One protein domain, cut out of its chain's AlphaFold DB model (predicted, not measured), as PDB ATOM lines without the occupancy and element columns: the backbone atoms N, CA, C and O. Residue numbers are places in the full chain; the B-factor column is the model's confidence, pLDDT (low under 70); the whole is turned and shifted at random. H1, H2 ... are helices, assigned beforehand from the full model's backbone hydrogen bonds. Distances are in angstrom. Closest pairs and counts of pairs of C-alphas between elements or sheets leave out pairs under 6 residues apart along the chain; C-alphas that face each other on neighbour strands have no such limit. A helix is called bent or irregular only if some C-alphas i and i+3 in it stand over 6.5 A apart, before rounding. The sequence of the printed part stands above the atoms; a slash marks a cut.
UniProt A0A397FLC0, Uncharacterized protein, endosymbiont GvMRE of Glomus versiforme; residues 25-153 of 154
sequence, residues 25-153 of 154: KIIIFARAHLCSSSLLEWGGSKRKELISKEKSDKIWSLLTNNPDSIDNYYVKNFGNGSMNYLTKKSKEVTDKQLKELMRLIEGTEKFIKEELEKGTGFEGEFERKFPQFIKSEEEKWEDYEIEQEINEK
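AT A GLANCE: This is residues 25 to 153 of the 154 residues of an uncharacterized protein of endosymbiont GvMRE of Glomus versiforme (UniProt A0A397FLC0). A long helix, H6, crosses one side of a helix, H1, that lies in the middle of the body, while H5 and the nearly end-to-end pair H2 and H3 pack on the other side of H1. The short H4 lies near Lys 25, where H1 begins, and residues 146 to 153, of which 146 to 151 belong to H6, stick out as a free arm. The printed part has 129 residues with six named helices, H1 to H6 in chain order, and no named strand; the class is all helix. The whole is compact, with a radius of gyration of the C-alphas of 15.9 A, yet elongated, spanning 54 by 28 by 21 A.

IN THESE COORDINATES: H6, residues 125 to 151, measures 39.0 A and ends at C-alpha 151 at (15.485, 26.389, 17.506). It is only just irregular, with C-alphas 128 and 131 6.7 A apart, and has a kink of 29 degrees near residue 132. H1, residues 25 to 43, measures 27.0 A and begins at C-alpha 25 at (6.273, 39.725, 36.965). H5, residues 95 to 117, measures 30.9 A. H2 is residues 53 to 63, 15.1 A; H3 is residues 70 to 78, 11.4 A; H4 is residues 86 to 89, 5.2 A.

HOW THE PARTS SIT: With its residues 126 to 137 alone, H6 touches H1, the hub, at a steep tilt of 56 degrees, opposite ways; the closest C-alphas, of Ala 30 and Ile 134, are 6.0 A apart. H5 and H6, a hairpin, only just touch, with 3 pairs of C-alphas within 8 A, the closest being those of Lys 113 and Phe 126 at 7.0 A. H1, H2 and H5 form an up-and-down bundle, each running against the one before it. H1 touches H5 at C-alphas Ala 32 and Ile 105, 5.9 A, at a shallow tilt of 34 degrees, only just short of steep. H1 and H2 are a hairpin, closest at C-alphas Gly 43 and Ser 56, 5.5 A. H3 touches H5 at a shallow tilt of 13 degrees, opposite ways, closest at C-alphas Ile 70 and Leu 104, 6.1 A. H2 and H3 touch only at the corner, and only just, with 3 pairs of C-alphas within 8 A. H4 is close to but not clearly touching H1, and H4 and H6 are apart. The helix packing is part aligned, part crossed. Every O i to N i+4 pair is within hydrogen-bond range in H1, H2 and H3, against 18 of 19 in H5 and 21 of 23 in H6; H4 is too short for such a pair.

THE WHOLE: The C-alphas of Ser 52 and Lys 153, the two farthest apart, are 54.9 A apart. The printed part has no cut and no long link. Mean pLDDT of the printed part is 79.7, with residue 65, residues 80 to 92 and residues 137 to 153 under 70.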
ATOM      1  N   LYS A  25       4.798  39.731  36.947       77.31
ATOM      2  CA  LYS A  25       6.273  39.725  36.965       77.31
ATOM      3  C   LYS A  25       6.837  40.635  35.879       77.31
ATOM      4  O   LYS A  25       7.722  41.431  36.172       77.31
ATOM      5  N   ILE A  26       6.254  40.579  34.680       74.62
ATOM      6  CA  ILE A  26       6.609  41.446  33.546       74.62
ATOM      7  C   ILE A  26       6.509  42.918  33.956       74.62
ATOM      8  O   ILE A  26       7.468  43.668  33.814       74.62
ATOM      9  N   ILE A  27       5.387  43.312  34.569       79.00
ATOM     10  CA  ILE A  27       5.176  44.690  35.034       79.00
ATOM     11  C   ILE A  27       6.226  45.107  36.074       79.00
ATOM     12  O   ILE A  27       6.778  46.203  35.983       79.00
ATOM     13  N   ILE A  28       6.512  44.251  37.061       84.06
ATOM     14  CA  ILE A  28       7.492  44.548  38.118       84.06
ATOM     15  C   ILE A  28       8.899  44.707  37.525       84.06
ATOM     16  O   ILE A  28       9.604  45.656  37.864       84.06
ATOM     17  N   PHE A  29       9.312  43.810  36.630       82.25
ATOM     18  CA  PHE A  29      10.643  43.857  36.024       82.25
ATOM     19  C   PHE A  29      10.796  45.034  35.062       82.25
ATOM     20  O   PHE A  29      11.793  45.744  35.125       82.25
ATOM     21  N   ALA A  30       9.781  45.335  34.256       81.06
ATOM     22  CA  ALA A  30       9.798  46.514  33.399       81.06
ATOM     23  C   ALA A  30       9.885  47.824  34.206       81.06
ATOM     24  O   ALA A  30      10.624  48.732  33.827       81.06
ATOM     25  N   ARG A  31       9.192  47.920  35.354       86.12
ATOM     26  CA  ARG A  31       9.339  49.067  36.273       86.12
ATOM     27  C   ARG A  31      10.753  49.185  36.817       86.12
ATOM     28  O   ARG A  31      11.321  50.273  36.805       86.12
ATOM     29  N   ALA A  32      11.318  48.069  37.269       87.69
ATOM     30  CA  ALA A  32      12.686  48.020  37.762       87.69
ATOM     31  C   ALA A  32      13.683  48.524  36.702       87.69
ATOM     32  O   ALA A  32      14.500  49.394  37.001       87.69
ATOM     33  N   HIS A  33      13.546  48.076  35.451       85.44
ATOM     34  CA  HIS A  33      14.401  48.525  34.352       85.44
ATOM     35  C   HIS A  33      14.263  50.023  34.077       85.44
ATOM     36  O   HIS A  33      15.259  50.726  33.880       85.44
ATOM     37  N   LEU A  34      13.022  50.520  34.047       88.56
ATOM     38  CA  LEU A  34      12.758  51.928  33.787       88.56
ATOM     39  C   LEU A  34      13.348  52.814  34.887       88.56
ATOM     40  O   LEU A  34      13.891  53.875  34.572       88.56
ATOM     41  N   CYS A  35      13.291  52.382  36.150       92.12
ATOM     42  CA  CYS A  35      13.965  53.056  37.258       92.12
ATOM     43  C   CYS A  35      15.469  53.179  37.002       92.12
ATOM     44  O   CYS A  35      15.981  54.299  36.976       92.12
ATOM     45  N   SER A  36      16.165  52.070  36.744       89.62
ATOM     46  CA  SER A  36      17.615  52.082  36.512       89.62
ATOM     47  C   SER A  36      17.997  52.923  35.289       89.62
ATOM     48  O   SER A  36      18.897  53.761  35.357       89.62
ATOM     49  N   SER A  37      17.249  52.802  34.190       88.69
ATOM     50  CA  SER A  37      17.469  53.606  32.978       88.69
ATOM     51  C   SER A  37      17.254  55.101  33.217       88.69
ATOM     52  O   SER A  37      18.060  55.924  32.783       88.69
ATOM     53  N   SER A  38      16.200  55.470  33.947       92.00
ATOM     54  CA  SER A  38      15.916  56.870  34.284       92.00
ATOM     55  C   SER A  38      17.003  57.448  35.187       92.00
ATOM     56  O   SER A  38      17.486  58.553  34.944       92.00
ATOM     57  N   LEU A  39      17.451  56.692  36.192       93.31
ATOM     58  CA  LEU A  39      18.569  57.090  37.046       93.31
ATOM     59  C   LEU A  39      19.853  57.323  36.230       93.31
ATOM     60  O   LEU A  39      20.545  58.309  36.471       93.31
ATOM     61  N   LEU A  40      20.151  56.494  35.224       90.88
ATOM     62  CA  LEU A  40      21.302  56.692  34.329       90.88
ATOM     63  C   LEU A  40      21.174  57.938  33.435       90.88
ATOM     64  O   LEU A  40      22.179  58.603  33.159       90.88
ATOM     65  N   GLU A  41      19.965  58.300  32.994       91.25
ATOM     66  CA  GLU A  41      19.733  59.571  32.287       91.25
ATOM     67  C   GLU A  41      20.088  60.778  33.170       91.25
ATOM     68  O   GLU A  41      20.708  61.737  32.695       91.25
ATOM     69  N   TRP A  42      19.737  60.696  34.457       92.81
ATOM     70  CA  TRP A  42      19.981  61.735  35.456       92.81
ATOM     71  C   TRP A  42      21.419  61.785  35.973       92.81
ATOM     72  O   TRP A  42      21.970  62.873  36.060       92.81
ATOM     73  N   GLY A  43      22.050  60.653  36.286       88.25
ATOM     74  CA  GLY A  43      23.391  60.620  36.884       88.25
ATOM     75  C   GLY A  43      24.540  60.440  35.890       88.25
ATOM     76  O   GLY A  43      25.653  60.895  36.147       88.25
ATOM     77  N   GLY A  44      24.294  59.775  34.757       81.56
ATOM     78  CA  GLY A  44      25.354  59.304  33.858       81.56
ATOM     79  C   GLY A  44      25.427  60.004  32.503       81.56
ATOM     80  O   GLY A  44      26.439  59.883  31.816       81.56
ATOM     81  N   SER A  45      24.380  60.722  32.084       81.19
ATOM     82  CA  SER A  45      24.308  61.235  30.710       81.19
ATOM     83  C   SER A  45      23.627  62.602  30.591       81.19
ATOM     84  O   SER A  45      24.166  63.601  31.068       81.19
ATOM     85  N   LYS A  46      22.478  62.665  29.907       77.19
ATOM     86  CA  LYS A  46      21.859  63.874  29.343       77.19
ATOM     87  C   LYS A  46      21.483  64.931  30.379       77.19
ATOM     88  O   LYS A  46      21.360  66.095  30.017       77.19
ATOM     89  N   ARG A  47      21.262  64.538  31.637       84.56
ATOM     90  CA  ARG A  47      20.745  65.428  32.690       84.56
ATOM     91  C   ARG A  47      21.680  65.578  33.888       84.56
ATOM     92  O   ARG A  47      21.307  66.237  34.854       84.56
ATOM     93  N   LYS A  48      22.903  65.040  33.813       85.94
ATOM     94  CA  LYS A  48      23.878  65.099  34.916       85.94
ATOM     95  C   LYS A  48      24.206  66.526  35.359       85.94
ATOM     96  O   LYS A  48      24.491  66.761  36.523       85.94
ATOM     97  N   GLU A  49      24.154  67.479  34.431       86.88
ATOM     98  CA  GLU A  49      24.471  68.888  34.694       86.88
ATOM     99  C   GLU A  49      23.307  69.646  35.350       86.88
ATOM    100  O   GLU A  49      23.489  70.761  35.826       86.88
ATOM    101  N   LEU A  50      22.113  69.043  35.404       87.31
ATOM    102  CA  LEU A  50      20.897  69.651  35.954       87.31
ATOM    103  C   LEU A  50      20.682  69.330  37.439       87.31
ATOM    104  O   LEU A  50      19.691  69.761  38.026       87.31
ATOM    105  N   ILE A  51      21.573  68.549  38.046       90.25
ATOM    106  CA  ILE A  51      21.409  68.031  39.403       90.25
ATOM    107  C   ILE A  51      22.576  68.433  40.300       90.25
ATOM    108  O   ILE A  51      23.711  68.604  39.861       90.25
ATOM    109  N   SER A  52      22.296  68.580  41.595       92.38
ATOM    110  CA  SER A  52      23.333  68.832  42.593       92.38
ATOM    111  C   SER A  52      24.213  67.596  42.803       92.38
ATOM    112  O   SER A  52      23.799  66.463  42.546       92.38
ATOM    113  N   LYS A  53      25.416  67.806  43.352       90.88
ATOM    114  CA  LYS A  53      26.319  66.712  43.735       90.88
ATOM    115  C   LYS A  53      25.646  65.715  44.686       90.88
ATOM    116  O   LYS A  53      25.740  64.519  44.465       90.88
ATOM    117  N   GLU A  54      24.903  66.204  45.678       93.62
ATOM    118  CA  GLU A  54      24.150  65.359  46.616       93.62
ATOM    119  C   GLU A  54      23.149  64.439  45.897       93.62
ATOM    120  O   GLU A  54      23.088  63.239  46.171       93.62
ATOM    121  N   LYS A  55      22.393  64.975  44.928       93.69
ATOM    122  CA  LYS A  55      21.460  64.177  44.120       93.69
ATOM    123  C   LYS A  55      22.198  63.172  43.239       93.69
ATOM    124  O   LYS A  55      21.747  62.037  43.129       93.69
ATOM    125  N   SER A  56      23.336  63.557  42.664       92.19
ATOM    126  CA  SER A  56      24.199  62.651  41.896       92.19
ATOM    127  C   SER A  56      24.705  61.489  42.756       92.19
ATOM    128  O   SER A  56      24.568  60.335  42.361       92.19
ATOM    129  N   ASP A  57      25.222  61.764  43.954       91.38
ATOM    130  CA  ASP A  57      25.716  60.733  44.875       91.38
ATOM    131  C   ASP A  57      24.588  59.764  45.275       91.38
ATOM    132  O   ASP A  57      24.785  58.546  45.314       91.38
ATOM    133  N   LYS A  58      23.370  60.282  45.489       92.50
ATOM    134  CA  LYS A  58      22.180  59.459  45.741       92.50
ATOM    135  C   LYS A  58      21.756  58.623  44.529       92.50
ATOM    136  O   LYS A  58      21.371  57.472  44.696       92.50
ATOM    137  N   ILE A  59      21.839  59.158  43.313       93.12
ATOM    138  CA  ILE A  59      21.583  58.379  42.091       93.12
ATOM    139  C   ILE A  59      22.564  57.207  42.002       93.12
ATOM    140  O   ILE A  59      22.149  56.070  41.790       93.12
ATOM    141  N   TRP A  60      23.855  57.463  42.217       90.69
ATOM    142  CA  TRP A  60      24.872  56.417  42.156       90.69
ATOM    143  C   TRP A  60      24.732  55.387  43.271       90.69
ATOM    144  O   TRP A  60      24.983  54.213  43.016       90.69
ATOM    145  N   SER A  61      24.273  55.770  44.464       90.62
ATOM    146  CA  SER A  61      23.983  54.797  45.524       90.62
ATOM    147  C   SER A  61      22.764  53.920  45.212       90.62
ATOM    148  O   SER A  61      22.733  52.760  45.614       90.62
ATOM    149  N   LEU A  62      21.784  54.427  44.458       91.25
ATOM    150  CA  LEU A  62      20.646  53.635  43.973       91.25
ATOM    151  C   LEU A  62      21.021  52.735  42.779       91.25
ATOM    152  O   LEU A  62      20.455  51.652  42.625       91.25
ATOM    153  N   LEU A  63      21.996  53.144  41.961       86.12
ATOM    154  CA  LEU A  63      22.499  52.370  40.817       86.12
ATOM    155  C   LEU A  63      23.581  51.345  41.182       86.12
ATOM    156  O   LEU A  63      23.705  50.323  40.517       86.12
ATOM    157  N   THR A  64      24.405  51.612  42.199       79.88
ATOM    158  CA  THR A  64      25.623  50.831  42.467       79.88
ATOM    159  C   THR A  64      25.791  50.494  43.944       79.88
ATOM    160  O   THR A  64      25.526  51.313  44.818       79.88
ATOM    161  N   ASN A  65      26.279  49.277  44.214       62.84
ATOM    162  CA  ASN A  65      26.873  48.824  45.482       62.84
ATOM    163  C   ASN A  65      26.096  49.106  46.785       62.84
ATOM    164  O   ASN A  65      26.676  49.064  47.869       62.84
ATOM    165  N   ASN A  66      24.779  49.291  46.704       74.88
ATOM    166  CA  ASN A  66      23.887  49.318  47.857       74.88
ATOM    167  C   ASN A  66      23.006  48.050  47.862       74.88
ATOM    168  O   ASN A  66      22.521  47.650  46.798       74.88
ATOM    169  N   PRO A  67      22.792  47.379  49.011       72.25
ATOM    170  CA  PRO A  67      21.746  46.364  49.159       72.25
ATOM    171  C   PRO A  67      20.355  46.821  48.691       72.25
ATOM    172  O   PRO A  67      19.571  45.991  48.236       72.25
ATOM    173  N   ASP A  68      20.092  48.128  48.760       71.06
ATOM    174  CA  ASP A  68      18.832  48.761  48.365       71.06
ATOM    175  C   ASP A  68      18.791  49.164  46.877       71.06
ATOM    176  O   ASP A  68      17.817  49.755  46.410       71.06
ATOM    177  N   SER A  69      19.838  48.858  46.105       85.94
ATOM    178  CA  SER A  69      19.838  49.065  44.655       85.94
ATOM    179  C   SER A  69      18.959  48.022  43.968       85.94
ATOM    180  O   SER A  69      19.097  46.819  44.209       85.94
ATOM    181  N   ILE A  70      18.100  48.486  43.057       87.25
ATOM    182  CA  ILE A  70      17.259  47.623  42.220       87.25
ATOM    183  C   ILE A  70      18.121  46.632  41.433       87.25
ATOM    184  O   ILE A  70      17.846  45.435  41.474       87.25
ATOM    185  N   ASP A  71      19.184  47.103  40.777       82.19
ATOM    186  CA  ASP A  71      20.038  46.268  39.926       82.19
ATOM    187  C   ASP A  71      20.779  45.202  40.741       82.19
ATOM    188  O   ASP A  71      20.809  44.028  40.364       82.19
ATOM    189  N   ASN A  72      21.314  45.574  41.909       84.62
ATOM    190  CA  ASN A  72      21.998  44.633  42.795       84.62
ATOM    191  C   ASN A  72      21.032  43.588  43.376       84.62
ATOM    192  O   ASN A  72      21.311  42.386  43.348       84.62
ATOM    193  N   TYR A  73      19.868  44.031  43.869       87.88
ATOM    194  CA  TYR A  73      18.830  43.127  44.357       87.88
ATOM    195  C   TYR A  73      18.394  42.161  43.255       87.88
ATOM    196  O   TYR A  73      18.238  40.960  43.504       87.88
ATOM    197  N   TYR A  74      18.231  42.683  42.041       81.69
ATOM    198  CA  TYR A  74      17.785  41.922  40.893       81.69
ATOM    199  C   TYR A  74      18.787  40.829  40.515       81.69
ATOM    200  O   TYR A  74      18.441  39.646  40.510       81.69
ATOM    201  N   VAL A  75      20.051  41.202  40.299       80.38
ATOM    202  CA  VAL A  75      21.136  40.266  39.973       80.38
ATOM    203  C   VAL A  75      21.285  39.190  41.049       80.38
ATOM    204  O   VAL A  75      21.382  38.003  40.732       80.38
ATOM    205  N   LYS A  76      21.248  39.577  42.328       83.12
ATOM    206  CA  LYS A  76      21.412  38.654  43.458       83.12
ATOM    207  C   LYS A  76      20.294  37.612  43.544       83.12
ATOM    208  O   LYS A  76      20.569  36.451  43.841       83.12
ATOM    209  N   ASN A  77      19.042  38.028  43.355       81.88
ATOM    210  CA  ASN A  77      17.880  37.171  43.602       81.88
ATOM    211  C   ASN A  77      17.396  36.428  42.363       81.88
ATOM    212  O   ASN A  77      16.814  35.352  42.495       81.88
ATOM    213  N   PHE A  78      17.634  36.987  41.179       77.88
ATOM    214  CA  PHE A  78      17.074  36.468  39.941       77.88
ATOM    215  C   PHE A  78      18.129  36.084  38.896       77.88
ATOM    216  O   PHE A  78      17.852  35.250  38.038       77.88
ATOM    217  N   GLY A  79      19.361  36.585  39.027       71.56
ATOM    218  CA  GLY A  79      20.498  36.245  38.172       71.56
ATOM    219  C   GLY A  79      20.864  37.331  37.158       71.56
ATOM    220  O   GLY A  79      20.169  38.331  36.998       71.56
ATOM    221  N   ASN A  80      21.990  37.115  36.472       62.56
ATOM    222  CA  ASN A  80      22.454  37.978  35.388       62.56
ATOM    223  C   ASN A  80      21.662  37.699  34.106       62.56
ATOM    224  O   ASN A  80      21.516  36.547  33.697       62.56
ATOM    225  N   GLY A  81      21.207  38.756  33.445       58.06
ATOM    226  CA  GLY A  81      20.455  38.689  32.197       58.06
ATOM    227  C   GLY A  81      19.666  39.973  31.985       58.06
ATOM    228  O   GLY A  81      19.514  40.766  32.915       58.06
ATOM    229  N   SER A  82      19.173  40.199  30.765       54.12
ATOM    230  CA  SER A  82      18.203  41.280  30.565       54.12
ATOM    231  C   SER A  82      16.939  40.970  31.364       54.12
ATOM    232  O   SER A  82      16.614  39.798  31.593       54.12
ATOM    233  N   MET A  83      16.212  42.015  31.763       55.47
ATOM    234  CA  MET A  83      14.993  41.855  32.554       55.47
ATOM    235  C   MET A  83      13.908  40.992  31.883       55.47
ATOM    236  O   MET A  83      13.006  40.498  32.562       55.47
ATOM    237  N   ASN A  84      14.088  40.720  30.585       48.25
ATOM    238  CA  ASN A  84      13.269  39.868  29.726       48.25
ATOM    239  C   ASN A  84      13.552  38.359  29.862       48.25
ATOM    240  O   ASN A  84      12.701  37.550  29.510       48.25
ATOM    241  N   TYR A  85      14.700  37.936  30.411       50.94
ATOM    242  CA  TYR A  85      15.105  36.515  30.448       50.94
ATOM    243  C   TYR A  85      14.516  35.696  31.609       50.94
ATOM    244  O   TYR A  85      14.713  34.477  31.680       50.94
ATOM    245  N   LEU A  86      13.802  36.325  32.544       51.41
ATOM    246  CA  LEU A  86      13.407  35.660  33.787       51.41
ATOM    247  C   LEU A  86      12.091  34.893  33.746       51.41
ATOM    248  O   LEU A  86      11.822  34.149  34.684       51.41
ATOM    249  N   THR A  87      11.268  35.017  32.708       50.03
ATOM    250  CA  THR A  87       9.988  34.289  32.677       50.03
ATOM    251  C   THR A  87      10.170  32.784  32.439       50.03
ATOM    252  O   THR A  87       9.380  32.007  32.970       50.03
ATOM    253  N   LYS A  88      11.243  32.346  31.752       46.72
ATOM    254  CA  LYS A  88      11.557  30.913  31.524       46.72
ATOM    255  C   LYS A  88      12.750  30.362  32.330       46.72
ATOM    256  O   LYS A  88      12.729  29.186  32.676       46.72
ATOM    257  N   LYS A  89      13.771  31.168  32.675       45.62
ATOM    258  CA  LYS A  89      14.952  30.716  33.466       45.62
ATOM    259  C   LYS A  89      14.839  30.926  34.983       45.62
ATOM    260  O   LYS A  89      15.774  30.612  35.717       45.62
ATOM    261  N   SER A  90      13.716  31.458  35.464       49.47
ATOM    262  CA  SER A  90      13.481  31.725  36.885       49.47
ATOM    263  C   SER A  90      13.583  30.434  37.710       49.47
ATOM    264  O   SER A  90      12.640  29.643  37.757       49.47
ATOM    265  N   LYS A  91      14.683  30.284  38.464       53.72
ATOM    266  CA  LYS A  91      14.628  29.678  39.807       53.72
ATOM    267  C   LYS A  91      13.374  30.210  40.496       53.72
ATOM    268  O   LYS A  91      13.190  31.419  40.446       53.72
ATOM    269  N   GLU A  92      12.535  29.349  41.073       67.50
ATOM    270  CA  GLU A  92      11.248  29.706  41.695       67.50
ATOM    271  C   GLU A  92      11.271  31.094  42.364       67.50
ATOM    272  O   GLU A  92      11.744  31.259  43.488       67.50
ATOM    273  N   VAL A  93      10.795  32.117  41.643       74.81
ATOM    274  CA  VAL A  93      10.714  33.478  42.176       74.81
ATOM    275  C   VAL A  93       9.616  33.499  43.220       74.81
ATOM    276  O   VAL A  93       8.442  33.294  42.909       74.81
ATOM    277  N   THR A  94       9.997  33.775  44.461       82.12
ATOM    278  CA  THR A  94       9.056  33.803  45.580       82.12
ATOM    279  C   THR A  94       8.289  35.125  45.632       82.12
ATOM    280  O   THR A  94       8.812  36.194  45.310       82.12
ATOM    281  N   ASP A  95       7.059  35.090  46.150       80.81
ATOM    282  CA  ASP A  95       6.280  36.305  46.430       80.81
ATOM    283  C   ASP A  95       7.003  37.269  47.382       80.81
ATOM    284  O   ASP A  95       6.812  38.484  47.304       80.81
ATOM    285  N   LYS A  96       7.839  36.739  48.286       87.31
ATOM    286  CA  LYS A  96       8.670  37.549  49.180       87.31
ATOM    287  C   LYS A  96       9.666  38.385  48.377       87.31
ATOM    288  O   LYS A  96       9.732  39.592  48.594       87.31
ATOM    289  N   GLN A  97      10.364  37.770  47.422       86.50
ATOM    290  CA  GLN A  97      11.325  38.479  46.577       86.50
ATOM    291  C   GLN A  97      10.653  39.541  45.703       86.50
ATOM    292  O   GLN A  97      11.165  40.646  45.554       86.50
ATOM    293  N   LEU A  98       9.462  39.243  45.174       86.44
ATOM    294  CA  LEU A  98       8.683  40.223  44.412       86.44
ATOM    295  C   LEU A  98       8.245  41.413  45.276       86.44
ATOM    296  O   LEU A  98       8.327  42.553  44.827       86.44
ATOM    297  N   LYS A  99       7.804  41.171  46.518       88.62
ATOM    298  CA  LYS A  99       7.428  42.244  47.457       88.62
ATOM    299  C   LYS A  99       8.618  43.114  47.852       88.62
ATOM    300  O   LYS A  99       8.468  44.326  47.963       88.62
ATOM    301  N   GLU A 100       9.775  42.510  48.089       90.75
ATOM    302  CA  GLU A 100      11.006  43.238  48.406       90.75
ATOM    303  C   GLU A 100      11.456  44.100  47.223       90.75
ATOM    304  O   GLU A 100      11.675  45.296  47.405       90.75
ATOM    305  N   LEU A 101      11.474  43.544  46.006       90.12
ATOM    306  CA  LEU A 101      11.784  44.304  44.794       90.12
ATOM    307  C   LEU A 101      10.809  45.474  44.586       90.12
ATOM    308  O   LEU A 101      11.242  46.586  44.297       90.12
ATOM    309  N   MET A 102       9.503  45.256  44.777       91.38
ATOM    310  CA  MET A 102       8.505  46.326  44.668       91.38
ATOM    311  C   MET A 102       8.779  47.493  45.619       91.38
ATOM    312  O   MET A 102       8.643  48.639  45.208       91.38
ATOM    313  N   ARG A 103       9.219  47.233  46.857       92.94
ATOM    314  CA  ARG A 103       9.564  48.312  47.800       92.94
ATOM    315  C   ARG A 103      10.738  49.158  47.308       92.94
ATOM    316  O   ARG A 103      10.709  50.379  47.452       92.94
ATOM    317  N   LEU A 104      11.752  48.524  46.712       92.69
ATOM    318  CA  LEU A 104      12.896  49.234  46.126       92.69
ATOM    319  C   LEU A 104      12.470  50.077  44.918       92.69
ATOM    320  O   LEU A 104      12.885  51.231  44.783       92.69
ATOM    321  N   ILE A 105      11.597  49.519  44.073       92.44
ATOM    322  CA  ILE A 105      10.989  50.228  42.942       92.44
ATOM    323  C   ILE A 105      10.228  51.456  43.439       92.44
ATOM    324  O   ILE A 105      10.531  52.555  42.997       92.44
ATOM    325  N   GLU A 106       9.298  51.303  44.382       93.19
ATOM    326  CA  GLU A 106       8.477  52.404  44.908       93.19
ATOM    327  C   GLU A 106       9.332  53.544  45.482       93.19
ATOM    328  O   GLU A 106       9.086  54.717  45.190       93.19
ATOM    329  N   GLY A 107      10.373  53.213  46.254       93.69
ATOM    330  CA  GLY A 107      11.312  54.205  46.783       93.69
ATOM    331  C   GLY A 107      12.078  54.947  45.683       93.69
ATOM    332  O   GLY A 107      12.238  56.169  45.748       93.69
ATOM    333  N   THR A 108      12.501  54.224  44.648       94.62
ATOM    334  CA  THR A 108      13.235  54.796  43.512       94.62
ATOM    335  C   THR A 108      12.335  55.648  42.617       94.62
ATOM    336  O   THR A 108      12.718  56.754  42.245       94.62
ATOM    337  N   GLU A 109      11.114  55.190  42.331       94.56
ATOM    338  CA  GLU A 109      10.108  55.945  41.574       94.56
ATOM    339  C   GLU A 109       9.783  57.264  42.264       94.56
ATOM    340  O   GLU A 109       9.752  58.311  41.618       94.56
ATOM    341  N   LYS A 110       9.577  57.224  43.585       95.31
ATOM    342  CA  LYS A 110       9.324  58.426  44.375       95.31
ATOM    343  C   LYS A 110      10.478  59.415  44.248       95.31
ATOM    344  O   LYS A 110      10.245  60.592  43.998       95.31
ATOM    345  N   PHE A 111      11.717  58.938  44.367       95.69
ATOM    346  CA  PHE A 111      12.894  59.783  44.204       95.69
ATOM    347  C   PHE A 111      12.974  60.401  42.800       95.69
ATOM    348  O   PHE A 111      13.159  61.609  42.686       95.69
ATOM    349  N   ILE A 112      12.772  59.621  41.737       95.19
ATOM    350  CA  ILE A 112      12.783  60.146  40.364       95.19
ATOM    351  C   ILE A 112      11.712  61.229  40.196       95.19
ATOM    352  O   ILE A 112      12.022  62.342  39.775       95.19
ATOM    353  N   LYS A 113      10.466  60.933  40.566       95.25
ATOM    354  CA  LYS A 113       9.334  61.836  40.336       95.25
ATOM    355  C   LYS A 113       9.430  63.107  41.171       95.25
ATOM    356  O   LYS A 113       9.248  64.198  40.645       95.25
ATOM    357  N   GLU A 114       9.701  62.975  42.466       95.88
ATOM    358  CA  GLU A 114       9.619  64.099  43.403       95.88
ATOM    359  C   GLU A 114      10.912  64.912  43.479       95.88
ATOM    360  O   GLU A 114      10.845  66.128  43.632       95.88
ATOM    361  N   GLU A 115      12.073  64.265  43.358       95.50
ATOM    362  CA  GLU A 115      13.364  64.928  43.563       95.50
ATOM    363  C   GLU A 115      14.098  65.241  42.259       95.50
ATOM    364  O   GLU A 115      14.899  66.180  42.240       95.50
ATOM    365  N   LEU A 116      13.874  64.477  41.185       95.00
ATOM    366  CA  LEU A 116      14.556  64.702  39.906       95.00
ATOM    367  C   LEU A 116      13.658  65.427  38.899       95.00
ATOM    368  O   LEU A 116      14.081  66.421  38.318       95.00
ATOM    369  N   GLU A 117      12.420  64.970  38.706       95.19
ATOM    370  CA  GLU A 117      11.535  65.491  37.658       95.19
ATOM    371  C   GLU A 117      10.709  66.712  38.082       95.19
ATOM    372  O   GLU A 117      10.521  67.627  37.275       95.19
ATOM    373  N   LYS A 118      10.204  66.741  39.321       94.81
ATOM    374  CA  LYS A 118       9.287  67.785  39.795       94.81
ATOM    375  C   LYS A 118       9.893  69.184  39.689       94.81
ATOM    376  O   LYS A 118      11.002  69.433  40.160       94.81
ATOM    377  N   GLY A 119       9.140  70.116  39.107       91.75
ATOM    378  CA  GLY A 119       9.587  71.494  38.901       91.75
ATOM    379  C   GLY A 119      10.618  71.657  37.779       91.75
ATOM    380  O   GLY A 119      11.186  72.739  37.632       91.75
ATOM    381  N   THR A 120      10.865  70.614  36.982       90.62
ATOM    382  CA  THR A 120      11.726  70.662  35.792       90.62
ATOM    383  C   THR A 120      10.896  70.529  34.511       90.62
ATOM    384  O   THR A 120       9.720  70.174  34.544       90.62
ATOM    385  N   GLY A 121      11.521  70.733  33.346       91.44
ATOM    386  CA  GLY A 121      10.885  70.456  32.049       91.44
ATOM    387  C   GLY A 121      10.566  68.973  31.792       91.44
ATOM    388  O   GLY A 121       9.961  68.652  30.773       91.44
ATOM    389  N   PHE A 122      10.963  68.074  32.698       91.81
ATOM    390  CA  PHE A 122      10.773  66.628  32.596       91.81
ATOM    391  C   PHE A 122       9.688  66.096  33.544       91.81
ATOM    392  O   PHE A 122       9.546  64.885  33.680       91.81
ATOM    393  N   GLU A 123       8.908  66.969  34.191       95.25
ATOM    394  CA  GLU A 123       7.850  66.549  35.114       95.25
ATOM    395  C   GLU A 123       6.864  65.558  34.457       95.25
ATOM    396  O   GLU A 123       6.322  65.790  33.363       95.25
ATOM    397  N   GLY A 124       6.682  64.408  35.119       92.19
ATOM    398  CA  GLY A 124       5.815  63.313  34.679       92.19
ATOM    399  C   GLY A 124       6.382  62.464  33.538       92.19
ATOM    400  O   GLY A 124       5.654  61.651  32.963       92.19
ATOM    401  N   GLU A 125       7.650  62.636  33.158       92.94
ATOM    402  CA  GLU A 125       8.245  61.860  32.073       92.94
ATOM    403  C   GLU A 125       8.343  60.371  32.405       92.94
ATOM    404  O   GLU A 125       8.011  59.550  31.544       92.94
ATOM    405  N   PHE A 126       8.715  60.023  33.637       90.94
ATOM    406  CA  PHE A 126       8.766  58.636  34.090       90.94
ATOM    407  C   PHE A 126       7.443  57.901  33.820       90.94
ATOM    408  O   PHE A 126       7.420  56.810  33.247       90.94
ATOM    409  N   GLU A 127       6.315  58.525  34.167       89.69
ATOM    410  CA  GLU A 127       4.981  57.936  33.996       89.69
ATOM    411  C   GLU A 127       4.571  57.836  32.527       89.69
ATOM    412  O   GLU A 127       3.953  56.850  32.127       89.69
ATOM    413  N   ARG A 128       4.959  58.816  31.700       91.31
ATOM    414  CA  ARG A 128       4.713  58.780  30.250       91.31
ATOM    415  C   ARG A 128       5.519  57.687  29.547       91.31
ATOM    416  O   ARG A 128       5.001  57.061  28.624       91.31
ATOM    417  N   LYS A 129       6.766  57.453  29.970       85.88
ATOM    418  CA  LYS A 129       7.639  56.415  29.396       85.88
ATOM    419  C   LYS A 129       7.182  55.007  29.766       85.88
ATOM    420  O   LYS A 129       7.361  54.089  28.971       85.88
ATOM    421  N   PHE A 130       6.568  54.824  30.934       80.62
ATOM    422  CA  PHE A 130       6.259  53.492  31.453       80.62
ATOM    423  C   PHE A 130       5.391  52.614  30.527       80.62
ATOM    424  O   PHE A 130       5.818  51.497  30.233       80.62
ATOM    425  N   PRO A 131       4.247  53.075  29.977       75.00
ATOM    426  CA  PRO A 131       3.459  52.268  29.040       75.00
ATOM    427  C   PRO A 131       4.216  51.893  27.759       75.00
ATOM    428  O   PRO A 131       4.071  50.782  27.259       75.00
ATOM    429  N   GLN A 132       5.037  52.809  27.233       78.19
ATOM    430  CA  GLN A 132       5.841  52.562  26.029       78.19
ATOM    431  C   GLN A 132       6.923  51.520  26.298       78.19
ATOM    432  O   GLN A 132       7.178  50.653  25.466       78.19
ATOM    433  N   PHE A 133       7.527  51.595  27.482       73.75
ATOM    434  CA  PHE A 133       8.532  50.647  27.920       73.75
ATOM    435  C   PHE A 133       7.935  49.243  28.082       73.75
ATOM    436  O   PHE A 133       8.475  48.297  27.526       73.75
ATOM    437  N   ILE A 134       6.772  49.117  28.732       70.50
ATOM    438  CA  ILE A 134       6.044  47.840  28.848       70.50
ATOM    439  C   ILE A 134       5.777  47.230  27.471       70.50
ATOM    440  O   ILE A 134       6.096  46.066  27.266       70.50
ATOM    441  N   LYS A 135       5.257  48.021  26.525       71.44
ATOM    442  CA  LYS A 135       4.977  47.546  25.163       71.44
ATOM    443  C   LYS A 135       6.241  47.038  24.462       71.44
ATOM    444  O   LYS A 135       6.211  45.976  23.859       71.44
ATOM    445  N   SER A 136       7.354  47.764  24.582       71.62
ATOM    446  CA  SER A 136       8.634  47.342  24.001       71.62
ATOM    447  C   SER A 136       9.180  46.059  24.637       71.62
ATOM    448  O   SER A 136       9.753  45.233  23.934       71.62
ATOM    449  N   GLU A 137       9.017  45.878  25.949       66.31
ATOM    450  CA  GLU A 137       9.438  44.643  26.622       66.31
ATOM    451  C   GLU A 137       8.515  43.461  26.281       66.31
ATOM    452  O   GLU A 137       9.004  42.345  26.128       66.31
ATOM    453  N   GLU A 138       7.208  43.692  26.098       65.56
ATOM    454  CA  GLU A 138       6.276  42.681  25.578       65.56
ATOM    455  C   GLU A 138       6.656  42.248  24.150       65.56
ATOM    456  O   GLU A 138       6.746  41.050  23.898       65.56
ATOM    457  N   GLU A 139       6.965  43.192  23.251       67.69
ATOM    458  CA  GLU A 139       7.396  42.910  21.868       67.69
ATOM    459  C   GLU A 139       8.697  42.088  21.829       67.69
ATOM    460  O   GLU A 139       8.765  41.053  21.172       67.69
ATOM    461  N   LYS A 140       9.718  42.479  22.607       66.62
ATOM    462  CA  LYS A 140      10.979  41.713  22.704       66.62
ATOM    463  C   LYS A 140      10.771  40.302  23.248       66.62
ATOM    464  O   LYS A 140      11.564  39.407  22.958       66.62
ATOM    465  N   TRP A 141       9.773  40.120  24.110       62.34
ATOM    466  CA  TRP A 141       9.464  38.818  24.683       62.34
ATOM    467  C   TRP A 141       8.772  37.909  23.664       62.34
ATOM    468  O   TRP A 141       9.151  36.746  23.554       62.34
ATOM    469  N   GLU A 142       7.838  38.450  22.881       61.44
ATOM    470  CA  GLU A 142       7.192  37.738  21.771       61.44
ATOM    471  C   GLU A 142       8.224  37.279  20.725       61.44
ATOM    472  O   GLU A 142       8.232  36.106  20.346       61.44
ATOM    473  N   ASP A 143       9.170  38.147  20.352       60.97
ATOM    474  CA  ASP A 143      10.263  37.801  19.429       60.97
ATOM    475  C   ASP A 143      11.134  36.642  19.954       60.97
ATOM    476  O   ASP A 143      11.497  35.729  19.207       60.97
ATOM    477  N   TYR A 144      11.442  36.639  21.256       55.84
ATOM    478  CA  TYR A 144      12.233  35.577  21.889       55.84
ATOM    479  C   TYR A 144      11.499  34.228  21.922       55.84
ATOM    480  O   TYR A 144      12.125  33.179  21.742       55.84
ATOM    481  N   GLU A 145      10.184  34.220  22.170       59.44
ATOM    482  CA  GLU A 145       9.396  32.981  22.144       59.44
ATOM    483  C   GLU A 145       9.404  32.347  20.748       59.44
ATOM    484  O   GLU A 145       9.618  31.137  20.635       59.44
ATOM    485  N   ILE A 146       9.285  33.167  19.699       57.50
ATOM    486  CA  ILE A 146       9.359  32.727  18.300       57.50
ATOM    487  C   ILE A 146      10.733  32.116  17.983       57.50
ATOM    488  O   ILE A 146      10.807  31.020  17.426       57.50
ATOM    489  N   GLU A 147      11.829  32.782  18.360       57.59
ATOM    490  CA  GLU A 147      13.192  32.291  18.104       57.59
ATOM    491  C   GLU A 147      13.469  30.939  18.796       57.59
ATOM    492  O   GLU A 147      14.140  30.070  18.237       57.59
ATOM    493  N   GLN A 148      12.933  30.721  19.999       56.62
ATOM    494  CA  GLN A 148      13.068  29.449  20.721       56.62
ATOM    495  C   GLN A 148      12.286  28.313  20.051       56.62
ATOM    496  O   GLN A 148      12.829  27.225  19.888       56.62
ATOM    497  N   GLU A 149      11.042  28.558  19.632       58.22
ATOM    498  CA  GLU A 149      10.235  27.538  18.946       58.22
ATOM    499  C   GLU A 149      10.844  27.087  17.617       58.22
ATOM    500  O   GLU A 149      10.647  25.942  17.208       58.22
ATOM    501  N   ILE A 150      11.561  27.985  16.939       57.91
ATOM    502  CA  ILE A 150      12.309  27.662  15.722       57.91
ATOM    503  C   ILE A 150      13.510  26.771  16.072       57.91
ATOM    504  O   ILE A 150      13.677  25.722  15.462       57.91
ATOM    505  N   ASN A 151      14.286  27.133  17.097       50.25
ATOM    506  CA  ASN A 151      15.485  26.389  17.506       50.25
ATOM    507  C   ASN A 151      15.203  25.029  18.181       50.25
ATOM    508  O   ASN A 151      16.099  24.196  18.244       50.25
ATOM    509  N   GLU A 152      14.002  24.796  18.721       53.62
ATOM    510  CA  GLU A 152      13.604  23.509  19.327       53.62
ATOM    511  C   GLU A 152      13.045  22.494  18.307       53.62
ATOM    512  O   GLU A 152      12.804  21.338  18.660       53.62
ATOM    513  N   LYS A 153      12.796  22.917  17.059       52.28
ATOM    514  CA  LYS A 153      12.248  22.067  15.985       52.28
ATOM    515  C   LYS A 153      13.307  21.509  15.021       52.28
ATOM    516  O   LYS A 153      12.935  20.699  14.172       52.28
TER     517      LYS A 153